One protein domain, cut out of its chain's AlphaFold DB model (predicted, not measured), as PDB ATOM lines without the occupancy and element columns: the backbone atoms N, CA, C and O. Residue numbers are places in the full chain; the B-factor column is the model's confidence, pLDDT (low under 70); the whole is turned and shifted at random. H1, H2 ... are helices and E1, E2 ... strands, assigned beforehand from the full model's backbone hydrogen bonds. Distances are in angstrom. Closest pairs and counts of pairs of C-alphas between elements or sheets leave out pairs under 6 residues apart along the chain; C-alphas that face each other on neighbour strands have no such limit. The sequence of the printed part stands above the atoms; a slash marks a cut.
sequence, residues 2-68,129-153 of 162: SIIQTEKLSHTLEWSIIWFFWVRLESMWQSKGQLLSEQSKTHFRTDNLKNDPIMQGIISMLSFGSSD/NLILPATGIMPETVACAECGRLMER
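What this domain is: This is residues 2 to 68 and 129 to 153 of the 162 residues of the protein "Protein SIEVE ELEMENT OCCLUSION A" of Prunus yedoensis var. nudiflora (UniProt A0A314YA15). What does one see first? A long helix, H2, makes the long axis; H4 packs on it at a steep tilt, and the short H3 and a small hairpin of two strands, E1 and E2, lie beyond, making a loose body to one side of H2. At the other end residues 5 to 11 and 13 to 21 stick out, so that little H1, residues 2 to 6, lies far from the body. What is it made of? The printed part has 92 residues, mostly helix by class, with named elements in the order H1, H2, H3, H4, E1, E2, the last two an antiparallel sheet. It is loose, with a radius of gyration of the C-alphas of 16.1 A, and a rod in outline, spanning 56 by 26 by 22 A.

Where its parts are: Where is the sheet? E1 is residues 141 to 143 and E2 residues 150 to 152, where C-alpha 152 stands at (-38.790, -26.903, 48.932). Where are the helices? H2, residues 15 to 39, is 36.6 A from first to last C-alpha and begins with C-alpha 15 at (-57.636, -53.434, 49.166). H4, residues 53 to 65, is 18.2 A long by the same measure; H3 is residues 46 to 51, and H1, residues 2 to 6, begins with C-alpha 2 at (-69.784, -50.877, 54.367).

How they stand to each other: How do the strands pair? E1 and E2 are a hairpin, antiparallel at 142 degrees, with N 151 and O 142 within hydrogen-bond range at 2.7 A. What is by the sheet? The closest C-alphas of H3 and E1 are those of Thr 46 and Thr 141, 6.4 A apart. H4 and E1 are near each other, with 5 pairs of C-alphas within 10 A. How do the helices stand? H2 touches H4 with its residues 25 to 32 alone, closest at the C-alphas of Leu 25 and Ile 58, 6.3 A, at a steep tilt of 44 degrees, opposite ways. H3 and H4 only just touch, only at the corner, with 3 pairs of C-alphas within 8 A, the closest Leu 49 and Met 55 at 6.0 A. In H1, H2, H3 and H4 every O i to N i+4 pair is within hydrogen-bond range.

The domain as a whole: How far does it reach? The C-alphas of Glu 7 and Thr 42, the two farthest apart, are 56.0 A apart. Where is it cut? Residues 69 to 128 are not printed, and C-alphas 68 and 129 are 9.8 A apart; of the links printed whole, none is long. Where is the model's confidence low? The pLDDT is under 70 at residues 39 to 48, 50 and 133 to 136.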
ATOM      1  N   SER A   2     -68.560 -50.180  53.938       77.81
ATOM      2  CA  SER A   2     -69.784 -50.877  54.367       77.81
ATOM      3  C   SER A   2     -71.067 -50.245  53.823       77.81
ATOM      4  O   SER A   2     -71.853 -50.959  53.231       77.81
ATOM      5  N   ILE A   3     -71.238 -48.919  53.911       84.00
ATOM      6  CA  ILE A   3     -72.466 -48.233  53.455       84.00
ATOM      7  C   ILE A   3     -72.768 -48.514  51.972       84.00
ATOM      8  O   ILE A   3     -73.873 -48.932  51.650       84.00
ATOM      9  N   ILE A   4     -71.780 -48.383  51.077       84.94
ATOM     10  CA  ILE A   4     -71.959 -48.629  49.630       84.94
ATOM     11  C   ILE A   4     -72.418 -50.070  49.364       84.94
ATOM     12  O   ILE A   4     -73.296 -50.291  48.531       84.94
ATOM     13  N   GLN A   5     -71.834 -51.040  50.075       84.75
ATOM     14  CA  GLN A   5     -72.162 -52.459  49.930       84.75
ATOM     15  C   GLN A   5     -73.524 -52.799  50.551       84.75
ATOM     16  O   GLN A   5     -74.326 -53.491  49.928       84.75
ATOM     17  N   THR A   6     -73.800 -52.294  51.756       89.94
ATOM     18  CA  THR A   6     -75.054 -52.506  52.489       89.94
ATOM     19  C   THR A   6     -76.243 -51.923  51.733       89.94
ATOM     20  O   THR A   6     -77.266 -52.589  51.597       89.94
ATOM     21  N   GLU A   7     -76.095 -50.715  51.193       92.38
ATOM     22  CA  GLU A   7     -77.153 -50.010  50.462       92.38
ATOM     23  C   GLU A   7     -77.172 -50.338  48.961       92.38
ATOM     24  O   GLU A   7     -78.046 -49.867  48.238       92.38
ATOM     25  N   LYS A   8     -76.236 -51.172  48.480       87.69
ATOM     26  CA  LYS A   8     -76.103 -51.579  47.068       87.69
ATOM     27  C   LYS A   8     -76.038 -50.393  46.096       87.69
ATOM     28  O   LYS A   8     -76.538 -50.472  44.977       87.69
ATOM     29  N   LEU A   9     -75.402 -49.301  46.519       86.88
ATOM     30  CA  LEU A   9     -75.312 -48.071  45.727       86.88
ATOM     31  C   LEU A   9     -74.339 -48.207  44.552       86.88
ATOM     32  O   LEU A   9     -74.511 -47.556  43.526       86.88
ATOM     33  N   SER A  10     -73.284 -49.010  44.716       87.25
ATOM     34  CA  SER A  10     -72.262 -49.238  43.692       87.25
ATOM     35  C   SER A  10     -71.335 -50.404  44.067       87.25
ATOM     36  O   SER A  10     -71.570 -51.127  45.036       87.25
ATOM     37  N   HIS A  11     -70.252 -50.561  43.310       86.81
ATOM     38  CA  HIS A  11     -69.172 -51.501  43.579       86.81
ATOM     39  C   HIS A  11     -68.006 -50.816  44.299       86.81
ATOM     40  O   HIS A  11     -67.748 -49.626  44.125       86.81
ATOM     41  N   THR A  12     -67.266 -51.586  45.094       89.00
ATOM     42  CA  THR A  12     -66.041 -51.138  45.767       89.00
ATOM     43  C   THR A  12     -64.867 -51.984  45.302       89.00
ATOM     44  O   THR A  12     -65.021 -53.191  45.129       89.00
ATOM     45  N   LEU A  13     -63.695 -51.372  45.146       86.50
ATOM     46  CA  LEU A  13     -62.463 -52.108  44.870       86.50
ATOM     47  C   LEU A  13     -61.944 -52.799  46.133       86.50
ATOM     48  O   LEU A  13     -62.087 -52.276  47.240       86.50
ATOM     49  N   GLU A  14     -61.308 -53.953  45.952       87.94
ATOM     50  CA  GLU A  14     -60.580 -54.627  47.023       87.94
ATOM     51  C   GLU A  14     -59.307 -53.864  47.409       87.94
ATOM     52  O   GLU A  14     -58.708 -53.150  46.600       87.94
ATOM     53  N   TRP A  15     -58.851 -54.067  48.647       85.88
ATOM     54  CA  TRP A  15     -57.636 -53.434  49.166       85.88
ATOM     55  C   TRP A  15     -56.388 -53.751  48.328       85.88
ATOM     56  O   TRP A  15     -55.559 -52.877  48.088       85.88
ATOM     57  N   SER A  16     -56.290 -54.982  47.822       90.88
ATOM     58  CA  SER A  16     -55.213 -55.433  46.930       90.88
ATOM     59  C   SER A  16     -55.121 -54.579  45.659       90.88
ATOM     60  O   SER A  16     -54.033 -54.174  45.254       90.88
ATOM     61  N   ILE A  17     -56.264 -54.237  45.059       89.69
ATOM     62  CA  ILE A  17     -56.344 -53.411  43.848       89.69
ATOM     63  C   ILE A  17     -55.930 -51.967  44.154       89.69
ATOM     64  O   ILE A  17     -55.209 -51.354  43.366       89.69
ATOM     65  N   ILE A  18     -56.335 -51.432  45.310       87.62
ATOM     66  CA  ILE A  18     -55.918 -50.096  45.767       87.62
ATOM     67  C   ILE A  18     -54.401 -50.050  45.982       87.62
ATOM     68  O   ILE A  18     -53.754 -49.075  45.607       87.62
ATOM     69  N   TRP A  19     -53.806 -51.108  46.532       88.62
ATOM     70  CA  TRP A  19     -52.353 -51.199  46.664       88.62
ATOM     71  C   TRP A  19     -51.652 -51.213  45.297       88.62
ATOM     72  O   TRP A  19     -50.726 -50.433  45.071       88.62
ATOM     73  N   PHE A  20     -52.137 -52.021  44.345       91.69
ATOM     74  CA  PHE A  20     -51.588 -52.038  42.986       91.69
ATOM     75  C   PHE A  20     -51.675 -50.671  42.303       91.69
ATOM     76  O   PHE A  20     -50.746 -50.297  41.591       91.69
ATOM     77  N   PHE A  21     -52.742 -49.903  42.529       89.94
ATOM     78  CA  PHE A  21     -52.856 -48.540  42.010       89.94
ATOM     79  C   PHE A  21     -51.656 -47.666  42.416       89.94
ATOM     80  O   PHE A  21     -51.057 -47.012  41.559       89.94
ATOM     81  N   TRP A  22     -51.242 -47.719  43.684       89.50
ATOM     82  CA  TRP A  22     -50.094 -46.954  44.181       89.50
ATOM     83  C   TRP A  22     -48.761 -47.442  43.625       89.50
ATOM     84  O   TRP A  22     -47.981 -46.637  43.119       89.50
ATOM     85  N   VAL A  23     -48.541 -48.756  43.591       90.25
ATOM     86  CA  VAL A  23     -47.337 -49.347  42.979       90.25
ATOM     87  C   VAL A  23     -47.201 -48.940  41.509       90.25
ATOM     88  O   VAL A  23     -46.103 -48.673  41.012       90.25
ATOM     89  N   ARG A  24     -48.323 -48.864  40.784       91.94
ATOM     90  CA  ARG A  24     -48.340 -48.417  39.387       91.94
ATOM     91  C   ARG A  24     -48.020 -46.930  39.265       91.94
ATOM     92  O   ARG A  24     -47.248 -46.582  38.376       91.94
ATOM     93  N   LEU A  25     -48.538 -46.076  40.150       91.19
ATOM     94  CA  LEU A  25     -48.181 -44.654  40.189       91.19
ATOM     95  C   LEU A  25     -46.690 -44.433  40.471       91.19
ATOM     96  O   LEU A  25     -46.055 -43.637  39.781       91.19
ATOM     97  N   GLU A  26     -46.113 -45.169  41.419       88.12
ATOM     98  CA  GLU A  26     -44.673 -45.126  41.691       88.12
ATOM     99  C   GLU A  26     -43.859 -45.593  40.478       88.12
ATOM    100  O   GLU A  26     -42.909 -44.931  40.066       88.12
ATOM    101  N   SER A  27     -44.271 -46.685  39.832       89.44
ATOM    102  CA  SER A  27     -43.619 -47.170  38.606       89.44
ATOM    103  C   SER A  27     -43.672 -46.130  37.478       89.44
ATOM    104  O   SER A  27     -42.693 -45.942  36.753       89.44
ATOM    105  N   MET A  28     -44.801 -45.425  37.337       90.44
ATOM    106  CA  MET A  28     -44.952 -44.334  36.371       90.44
ATOM    107  C   MET A  28     -44.028 -43.159  36.694       90.44
ATOM    108  O   MET A  28     -43.411 -42.632  35.772       90.44
ATOM    109  N   TRP A  29     -43.889 -42.777  37.971       86.81
ATOM    110  CA  TRP A  29     -42.936 -41.749  38.410       86.81
ATOM    111  C   TRP A  29     -41.509 -42.095  37.982       86.81
ATOM    112  O   TRP A  29     -40.829 -41.272  37.370       86.81
ATOM    113  N   GLN A  30     -41.078 -43.332  38.244       85.69
ATOM    114  CA  GLN A  30     -39.735 -43.798  37.902       85.69
ATOM    115  C   GLN A  30     -39.488 -43.770  36.391       85.69
ATOM    116  O   GLN A  30     -38.530 -43.154  35.928       85.69
ATOM    117  N   SER A  31     -40.378 -44.396  35.617       88.06
ATOM    118  CA  SER A  31     -40.220 -44.521  34.166       88.06
ATOM    119  C   SER A  31     -40.305 -43.166  33.461       88.06
ATOM    120  O   SER A  31     -39.431 -42.816  32.668       88.06
ATOM    121  N   LYS A  32     -41.323 -42.359  33.781       85.69
ATOM    122  CA  LYS A  32     -41.495 -41.032  33.181       85.69
ATOM    123  C   LYS A  32     -40.396 -40.070  33.619       85.69
ATOM    124  O   LYS A  32     -39.943 -39.273  32.802       85.69
ATOM    125  N   GLY A  33     -39.934 -40.180  34.864       80.62
ATOM    126  CA  GLY A  33     -38.749 -39.486  35.333       80.62
ATOM    127  C   GLY A  33     -37.548 -39.795  34.440       80.62
ATOM    128  O   GLY A  33     -37.020 -38.882  33.807       80.62
ATOM    129  N   GLN A  34     -37.147 -41.066  34.344       79.69
ATOM    130  CA  GLN A  34     -35.990 -41.491  33.544       79.69
ATOM    131  C   GLN A  34     -36.044 -40.937  32.114       79.69
ATOM    132  O   GLN A  34     -35.098 -40.273  31.687       79.69
ATOM    133  N   LEU A  35     -37.188 -41.074  31.437       82.00
ATOM    134  CA  LEU A  35     -37.397 -40.524  30.093       82.00
ATOM    135  C   LEU A  35     -37.142 -39.011  30.018       82.00
ATOM    136  O   LEU A  35     -36.481 -38.538  29.095       82.00
ATOM    137  N   LEU A  36     -37.642 -38.239  30.987       75.62
ATOM    138  CA  LEU A  36     -37.428 -36.790  31.026       75.62
ATOM    139  C   LEU A  36     -35.963 -36.432  31.297       75.62
ATOM    140  O   LEU A  36     -35.467 -35.461  30.730       75.62
ATOM    141  N   SER A  37     -35.261 -37.211  32.127       70.00
ATOM    142  CA  SER A  37     -33.836 -36.987  32.401       70.00
ATOM    143  C   SER A  37     -32.942 -37.272  31.196       70.00
ATOM    144  O   SER A  37     -32.016 -36.511  30.940       70.00
ATOM    145  N   GLU A  38     -33.249 -38.310  30.417       70.94
ATOM    146  CA  GLU A  38     -32.513 -38.666  29.199       70.94
ATOM    147  C   GLU A  38     -32.722 -37.632  28.084       70.94
ATOM    148  O   GLU A  38     -31.802 -37.327  27.321       70.94
ATOM    149  N   GLN A  39     -33.924 -37.055  28.007       65.69
ATOM    150  CA  GLN A  39     -34.253 -35.988  27.062       65.69
ATOM    151  C   GLN A  39     -33.561 -34.660  27.417       65.69
ATOM    152  O   GLN A  39     -33.170 -33.910  26.520       65.69
ATOM    153  N   SER A  40     -33.357 -34.370  28.706       59.31
ATOM    154  CA  SER A  40     -32.634 -33.183  29.168       59.31
ATOM    155  C   SER A  40     -31.154 -33.492  29.431       59.31
ATOM    156  O   SER A  40     -30.767 -33.798  30.555       59.31
ATOM    157  N   LYS A  41     -30.290 -33.354  28.414       54.03
ATOM    158  CA  LYS A  41     -28.826 -33.582  28.519       54.03
ATOM    159  C   LYS A  41     -28.096 -32.736  29.582       54.03
ATOM    160  O   LYS A  41     -26.927 -32.988  29.854       54.03
ATOM    161  N   THR A  42     -28.743 -31.742  30.183       47.44
ATOM    162  CA  THR A  42     -28.166 -30.862  31.203       47.44
ATOM    163  C   THR A  42     -29.247 -30.445  32.202       47.44
ATOM    164  O   THR A  42     -30.119 -29.649  31.874       47.44
ATOM    165  N   HIS A  43     -29.166 -30.971  33.430       53.78
ATOM    166  CA  HIS A  43     -30.081 -30.719  34.554       53.78
ATOM    167  C   HIS A  43     -31.557 -31.063  34.284       53.78
ATOM    168  O   HIS A  43     -32.244 -30.427  33.489       53.78
ATOM    169  N   PHE A  44     -32.092 -32.017  35.045       59.09
ATOM    170  CA  PHE A  44     -33.534 -32.190  35.181       59.09
ATOM    171  C   PHE A  44     -34.141 -30.888  35.736       59.09
ATOM    172  O   PHE A  44     -34.000 -30.584  36.920       59.09
ATOM    173  N   ARG A  45     -34.746 -30.068  34.869       59.31
ATOM    174  CA  ARG A  45     -35.334 -28.778  35.256       59.31
ATOM    175  C   ARG A  45     -36.775 -28.964  35.715       59.31
ATOM    176  O   ARG A  45     -37.553 -29.658  35.061       59.31
ATOM    177  N   THR A  46     -37.147 -28.260  36.783       61.09
ATOM    178  CA  THR A  46     -38.523 -28.143  37.303       61.09
ATOM    179  C   THR A  46     -39.549 -27.813  36.208       61.09
ATOM    180  O   THR A  46     -40.696 -28.253  36.278       61.09
ATOM    181  N   ASP A  47     -39.136 -27.108  35.152       62.62
ATOM    182  CA  ASP A  47     -39.984 -26.760  34.006       62.62
ATOM    183  C   ASP A  47     -40.530 -27.989  33.258       62.62
ATOM    184  O   ASP A  47     -41.684 -27.989  32.826       62.62
ATOM    185  N   ASN A  48     -39.751 -29.073  33.165       67.69
ATOM    186  CA  ASN A  48     -40.182 -30.310  32.502       67.69
ATOM    187  C   ASN A  48     -41.276 -31.024  33.304       67.69
ATOM    188  O   ASN A  48     -42.213 -31.574  32.731       67.69
ATOM    189  N   LEU A  49     -41.185 -30.979  34.638       70.25
ATOM    190  CA  LEU A  49     -42.232 -31.491  35.520       70.25
ATOM    191  C   LEU A  49     -43.508 -30.672  35.409       70.25
ATOM    192  O   LEU A  49     -44.598 -31.238  35.402       70.25
ATOM    193  N   LYS A  50     -43.373 -29.345  35.353       69.50
ATOM    194  CA  LYS A  50     -44.498 -28.408  35.324       69.50
ATOM    195  C   LYS A  50     -45.339 -28.540  34.054       69.50
ATOM    196  O   LYS A  50     -46.558 -28.427  34.127       69.50
ATOM    197  N   ASN A  51     -44.693 -28.790  32.919       74.94
ATOM    198  CA  ASN A  51     -45.354 -28.783  31.615       74.94
ATOM    199  C   ASN A  51     -45.961 -30.137  31.219       74.94
ATOM    200  O   ASN A  51     -46.804 -30.176  30.324       74.94
ATOM    201  N   ASP A  52     -45.564 -31.242  31.860       83.94
ATOM    202  CA  ASP A  52     -46.099 -32.569  31.546       83.94
ATOM    203  C   ASP A  52     -47.346 -32.895  32.403       83.94
ATOM    204  O   ASP A  52     -47.236 -33.070  33.623       83.94
ATOM    205  N   PRO A  53     -48.547 -33.018  31.801       83.94
ATOM    206  CA  PRO A  53     -49.789 -33.224  32.547       83.94
ATOM    207  C   PRO A  53     -49.853 -34.587  33.250       83.94
ATOM    208  O   PRO A  53     -50.522 -34.716  34.278       83.94
ATOM    209  N   ILE A  54     -49.141 -35.600  32.740       86.94
ATOM    210  CA  ILE A  54     -49.064 -36.921  33.372       86.94
ATOM    211  C   ILE A  54     -48.221 -36.814  34.643       86.94
ATOM    212  O   ILE A  54     -48.658 -37.276  35.696       86.94
ATOM    213  N   MET A  55     -47.066 -36.144  34.585       85.81
ATOM    214  CA  MET A  55     -46.239 -35.894  35.771       85.81
ATOM    215  C   MET A  55     -46.976 -35.064  36.815       85.81
ATOM    216  O   MET A  55     -46.953 -35.419  37.991       85.81
ATOM    217  N   GLN A  56     -47.697 -34.017  36.408       85.50
ATOM    218  CA  GLN A  56     -48.548 -33.244  37.317       85.50
ATOM    219  C   GLN A  56     -49.627 -34.118  37.977       85.50
ATOM    220  O   GLN A  56     -49.911 -33.982  39.171       85.50
ATOM    221  N   GLY A  57     -50.215 -35.050  37.221       88.50
ATOM    222  CA  GLY A  57     -51.127 -36.074  37.732       88.50
ATOM    223  C   GLY A  57     -50.489 -36.950  38.809       88.50
ATOM    224  O   GLY A  57     -51.021 -37.032  39.916       88.50
ATOM    225  N   ILE A  58     -49.334 -37.541  38.495       89.31
ATOM    226  CA  ILE A  58     -48.579 -38.424  39.394       89.31
ATOM    227  C   ILE A  58     -48.189 -37.683  40.678       89.31
ATOM    228  O   ILE A  58     -48.487 -38.164  41.767       89.31
ATOM    229  N   ILE A  59     -47.604 -36.486  40.560       87.31
ATOM    230  CA  ILE A  59     -47.209 -35.641  41.698       87.31
ATOM    231  C   ILE A  59     -48.404 -35.368  42.602       87.31
ATOM    232  O   ILE A  59     -48.289 -35.497  43.818       87.31
ATOM    233  N   SER A  60     -49.554 -35.015  42.020       89.19
ATOM    234  CA  SER A  60     -50.753 -34.731  42.809       89.19
ATOM    235  C   SER A  60     -51.189 -35.945  43.616       89.19
ATOM    236  O   SER A  60     -51.415 -35.835  44.816       89.19
ATOM    237  N   MET A  61     -51.256 -37.113  42.972       90.88
ATOM    238  CA  MET A  61     -51.678 -38.334  43.646       90.88
ATOM    239  C   MET A  61     -50.698 -38.761  44.733       90.88
ATOM    240  O   MET A  61     -51.136 -39.044  45.842       90.88
ATOM    241  N   LEU A  62     -49.391 -38.749  44.459       89.56
ATOM    242  CA  LEU A  62     -48.371 -39.072  45.462       89.56
ATOM    243  C   LEU A  62     -48.388 -38.081  46.634       89.56
ATOM    244  O   LEU A  62     -48.242 -38.494  47.782       89.56
ATOM    245  N   SER A  63     -48.636 -36.795  46.366       87.38
ATOM    246  CA  SER A  63     -48.792 -35.770  47.407       87.38
ATOM    247  C   SER A  63     -49.981 -36.095  48.310       87.38
ATOM    248  O   SER A  63     -49.842 -36.156  49.527       87.38
ATOM    249  N   PHE A  64     -51.152 -36.372  47.729       87.62
ATOM    250  CA  PHE A  64     -52.341 -36.695  48.517       87.62
ATOM    251  C   PHE A  64     -52.212 -38.033  49.258       87.62
ATOM    252  O   PHE A  64     -52.641 -38.129  50.402       87.62
ATOM    253  N   GLY A  65     -51.591 -39.044  48.642       84.88
ATOM    254  CA  GLY A  65     -51.351 -40.352  49.261       84.88
ATOM    255  C   GLY A  65     -50.330 -40.323  50.401       84.88
ATOM    256  O   GLY A  65     -50.395 -41.157  51.296       84.88
ATOM    257  N   SER A  66     -49.423 -39.342  50.403       82.38
ATOM    258  CA  SER A  66     -48.459 -39.115  51.491       82.38
ATOM    259  C   SER A  66     -49.068 -38.393  52.701       82.38
ATOM    260  O   SER A  66     -48.414 -38.265  53.737       82.38
ATOM    261  N   SER A  67     -50.290 -37.873  52.558       79.75
ATOM    262  CA  SER A  67     -51.007 -37.120  53.585       79.75
ATOM    263  C   SER A  67     -51.910 -38.039  54.408       79.75
ATOM    264  O   SER A  67     -52.561 -38.939  53.880       79.75
ATOM    265  N   ASP A  68     -52.026 -37.761  55.703       79.62
ATOM    266  CA  ASP A  68     -52.987 -38.402  56.608       79.62
ATOM    267  C   ASP A  68     -54.430 -37.903  56.401       79.62
ATOM    268  O   ASP A  68     -55.384 -38.513  56.882       79.62
ATOM    269  N   ASN A 129     -47.678 -32.394  52.022       79.62
ATOM    270  CA  ASN A 129     -46.320 -32.914  51.892       79.62
ATOM    271  C   ASN A 129     -46.262 -33.944  50.761       79.62
ATOM    272  O   ASN A 129     -47.177 -34.747  50.603       79.62
ATOM    273  N   LEU A 130     -45.167 -33.949  50.007       82.94
ATOM    274  CA  LEU A 130     -44.876 -34.978  49.016       82.94
ATOM    275  C   LEU A 130     -43.727 -35.839  49.541       82.94
ATOM    276  O   LEU A 130     -42.625 -35.331  49.745       82.94
ATOM    277  N   ILE A 131     -43.980 -37.131  49.745       79.94
ATOM    278  CA  ILE A 131     -42.941 -38.103  50.080       79.94
ATOM    279  C   ILE A 131     -42.607 -38.863  48.801       79.94
ATOM    280  O   ILE A 131     -43.462 -39.521  48.212       79.94
ATOM    281  N   LEU A 132     -41.357 -38.747  48.359       75.69
ATOM    282  CA  LEU A 132     -40.830 -39.523  47.242       75.69
ATOM    283  C   LEU A 132     -39.864 -40.581  47.780       75.69
ATOM    284  O   LEU A 132     -39.101 -40.284  48.707       75.69
ATOM    285  N   PRO A 133     -39.854 -41.796  47.208       67.56
ATOM    286  CA  PRO A 133     -38.821 -42.766  47.526       67.56
ATOM    287  C   PRO A 133     -37.442 -42.178  47.196       67.56
ATOM    288  O   PRO A 133     -37.276 -41.421  46.240       67.56
ATOM    289  N   ALA A 134     -36.429 -42.541  47.988       65.31
ATOM    290  CA  ALA A 134     -35.050 -42.090  47.772       65.31
ATOM    291  C   ALA A 134     -34.461 -42.581  46.436       65.31
ATOM    292  O   ALA A 134     -33.429 -42.090  45.984       65.31
ATOM    293  N   THR A 135     -35.109 -43.567  45.818       64.19
ATOM    294  CA  THR A 135     -34.765 -44.111  44.514       64.19
ATOM    295  C   THR A 135     -35.514 -43.356  43.417       64.19
ATOM    296  O   THR A 135     -36.714 -43.107  43.521       64.19
ATOM    297  N   GLY A 136     -34.810 -42.998  42.342       65.19
ATOM    298  CA  GLY A 136     -35.401 -42.333  41.181       65.19
ATOM    299  C   GLY A 136     -35.039 -40.865  41.032       65.19
ATOM    300  O   GLY A 136     -34.024 -40.394  41.540       65.19
ATOM    301  N   ILE A 137     -35.881 -40.142  40.295       72.62
ATOM    302  CA  ILE A 137     -35.701 -38.707  40.094       72.62
ATOM    303  C   ILE A 137     -36.126 -37.933  41.330       72.62
ATOM    304  O   ILE A 137     -37.232 -38.106  41.839       72.62
ATOM    305  N   MET A 138     -35.246 -37.026  41.747       73.94
ATOM    306  CA  MET A 138     -35.458 -36.141  42.878       73.94
ATOM    307  C   MET A 138     -35.349 -34.677  42.421       73.94
ATOM    308  O   MET A 138     -34.237 -34.157  42.317       73.94
ATOM    309  N   PRO A 139     -36.471 -34.007  42.099       74.69
ATOM    310  CA  PRO A 139     -36.459 -32.575  41.801       74.69
ATOM    311  C   PRO A 139     -35.985 -31.738  42.994       74.69
ATOM    312  O   PRO A 139     -36.257 -32.070  44.146       74.69
ATOM    313  N   GLU A 140     -35.352 -30.597  42.710       73.75
ATOM    314  CA  GLU A 140     -35.028 -29.592  43.733       73.75
ATOM    315  C   GLU A 140     -36.281 -28.874  44.255       73.75
ATOM    316  O   GLU A 140     -36.377 -28.583  45.445       73.75
ATOM    317  N   THR A 141     -37.255 -28.635  43.373       76.62
ATOM    318  CA  THR A 141     -38.528 -27.975  43.696       76.62
ATOM    319  C   THR A 141     -39.684 -28.637  42.958       76.62
ATOM    320  O   THR A 141     -39.526 -29.047  41.807       76.62
ATOM    321  N   VAL A 142     -40.867 -28.669  43.569       82.19
ATOM    322  CA  VAL A 142     -42.106 -29.177  42.953       82.19
ATOM    323  C   VAL A 142     -43.247 -28.209  43.240       82.19
ATOM    324  O   VAL A 142     -43.295 -27.627  44.314       82.19
ATOM    325  N   ALA A 143     -44.170 -28.005  42.300       84.00
ATOM    326  CA  ALA A 143     -45.370 -27.217  42.577       84.00
ATOM    327  C   ALA A 143     -46.350 -28.017  43.454       84.00
ATOM    328  O   ALA A 143     -46.649 -29.173  43.162       84.00
ATOM    329  N   CYS A 144     -46.871 -27.393  44.509       84.31
ATOM    330  CA  CYS A 144     -47.884 -27.983  45.372       84.31
ATOM    331  C   CYS A 144     -49.142 -28.330  44.568       84.31
ATOM    332  O   CYS A 144     -49.671 -27.489  43.841       84.31
ATOM    333  N   ALA A 145     -49.658 -29.545  44.760       83.31
ATOM    334  CA  ALA A 145     -50.827 -30.062  44.050       83.31
ATOM    335  C   ALA A 145     -52.137 -29.296  44.318       83.31
ATOM    336  O   ALA A 145     -53.096 -29.458  43.570       83.31
ATOM    337  N   GLU A 146     -52.186 -28.489  45.382       82.38
ATOM    338  CA  GLU A 146     -53.388 -27.753  45.795       82.38
ATOM    339  C   GLU A 146     -53.289 -26.263  45.474       82.38
ATOM    340  O   GLU A 146     -54.189 -25.692  44.869       82.38
ATOM    341  N   CYS A 147     -52.188 -25.618  45.868       81.12
ATOM    342  CA  CYS A 147     -52.040 -24.167  45.745       81.12
ATOM    343  C   CYS A 147     -51.081 -23.730  44.629       81.12
ATOM    344  O   CYS A 147     -50.911 -22.532  44.407       81.12
ATOM    345  N   GLY A 148     -50.403 -24.669  43.961       81.25
ATOM    346  CA  GLY A 148     -49.453 -24.395  42.880       81.25
ATOM    347  C   GLY A 148     -48.151 -23.702  43.302       81.25
ATOM    348  O   GLY A 148     -47.275 -23.501  42.460       81.25
ATOM    349  N   ARG A 149     -47.987 -23.336  44.583       82.94
ATOM    350  CA  ARG A 149     -46.749 -22.732  45.104       82.94
ATOM    351  C   ARG A 149     -45.593 -23.725  45.025       82.94
ATOM    352  O   ARG A 149     -45.799 -24.923  45.196       82.94
ATOM    353  N   LEU A 150     -44.382 -23.225  44.800       83.94
ATOM    354  CA  LEU A 150     -43.181 -24.058  44.820       83.94
ATOM    355  C   LEU A 150     -42.928 -24.581  46.238       83.94
ATOM    356  O   LEU A 150     -42.947 -23.822  47.203       83.94
ATOM    357  N   MET A 151     -42.708 -25.884  46.334       82.88
ATOM    358  CA  MET A 151     -42.312 -26.598  47.534       82.88
ATOM    359  C   MET A 151     -40.802 -26.791  47.524       82.88
ATOM    360  O   MET A 151     -40.220 -27.139  46.492       82.88
ATOM    361  N   GLU A 152     -40.194 -26.600  48.689       77.56
ATOM    362  CA  GLU A 152     -38.790 -26.903  48.932       77.56
ATOM    363  C   GLU A 152     -38.615 -28.361  49.357       77.56
ATOM    364  O   GLU A 152     -39.475 -28.963  50.007       77.56
ATOM    365  N   ARG A 153     -37.473 -28.935  48.986       79.94
ATOM    366  CA  ARG A 153     -37.102 -30.295  49.362       79.94
ATOM    367  C   ARG A 153     -36.458 -30.309  50.747       79.94
ATOM    368  O   ARG A 153     -35.449 -29.646  50.967       79.94
TER     369      ARG A 153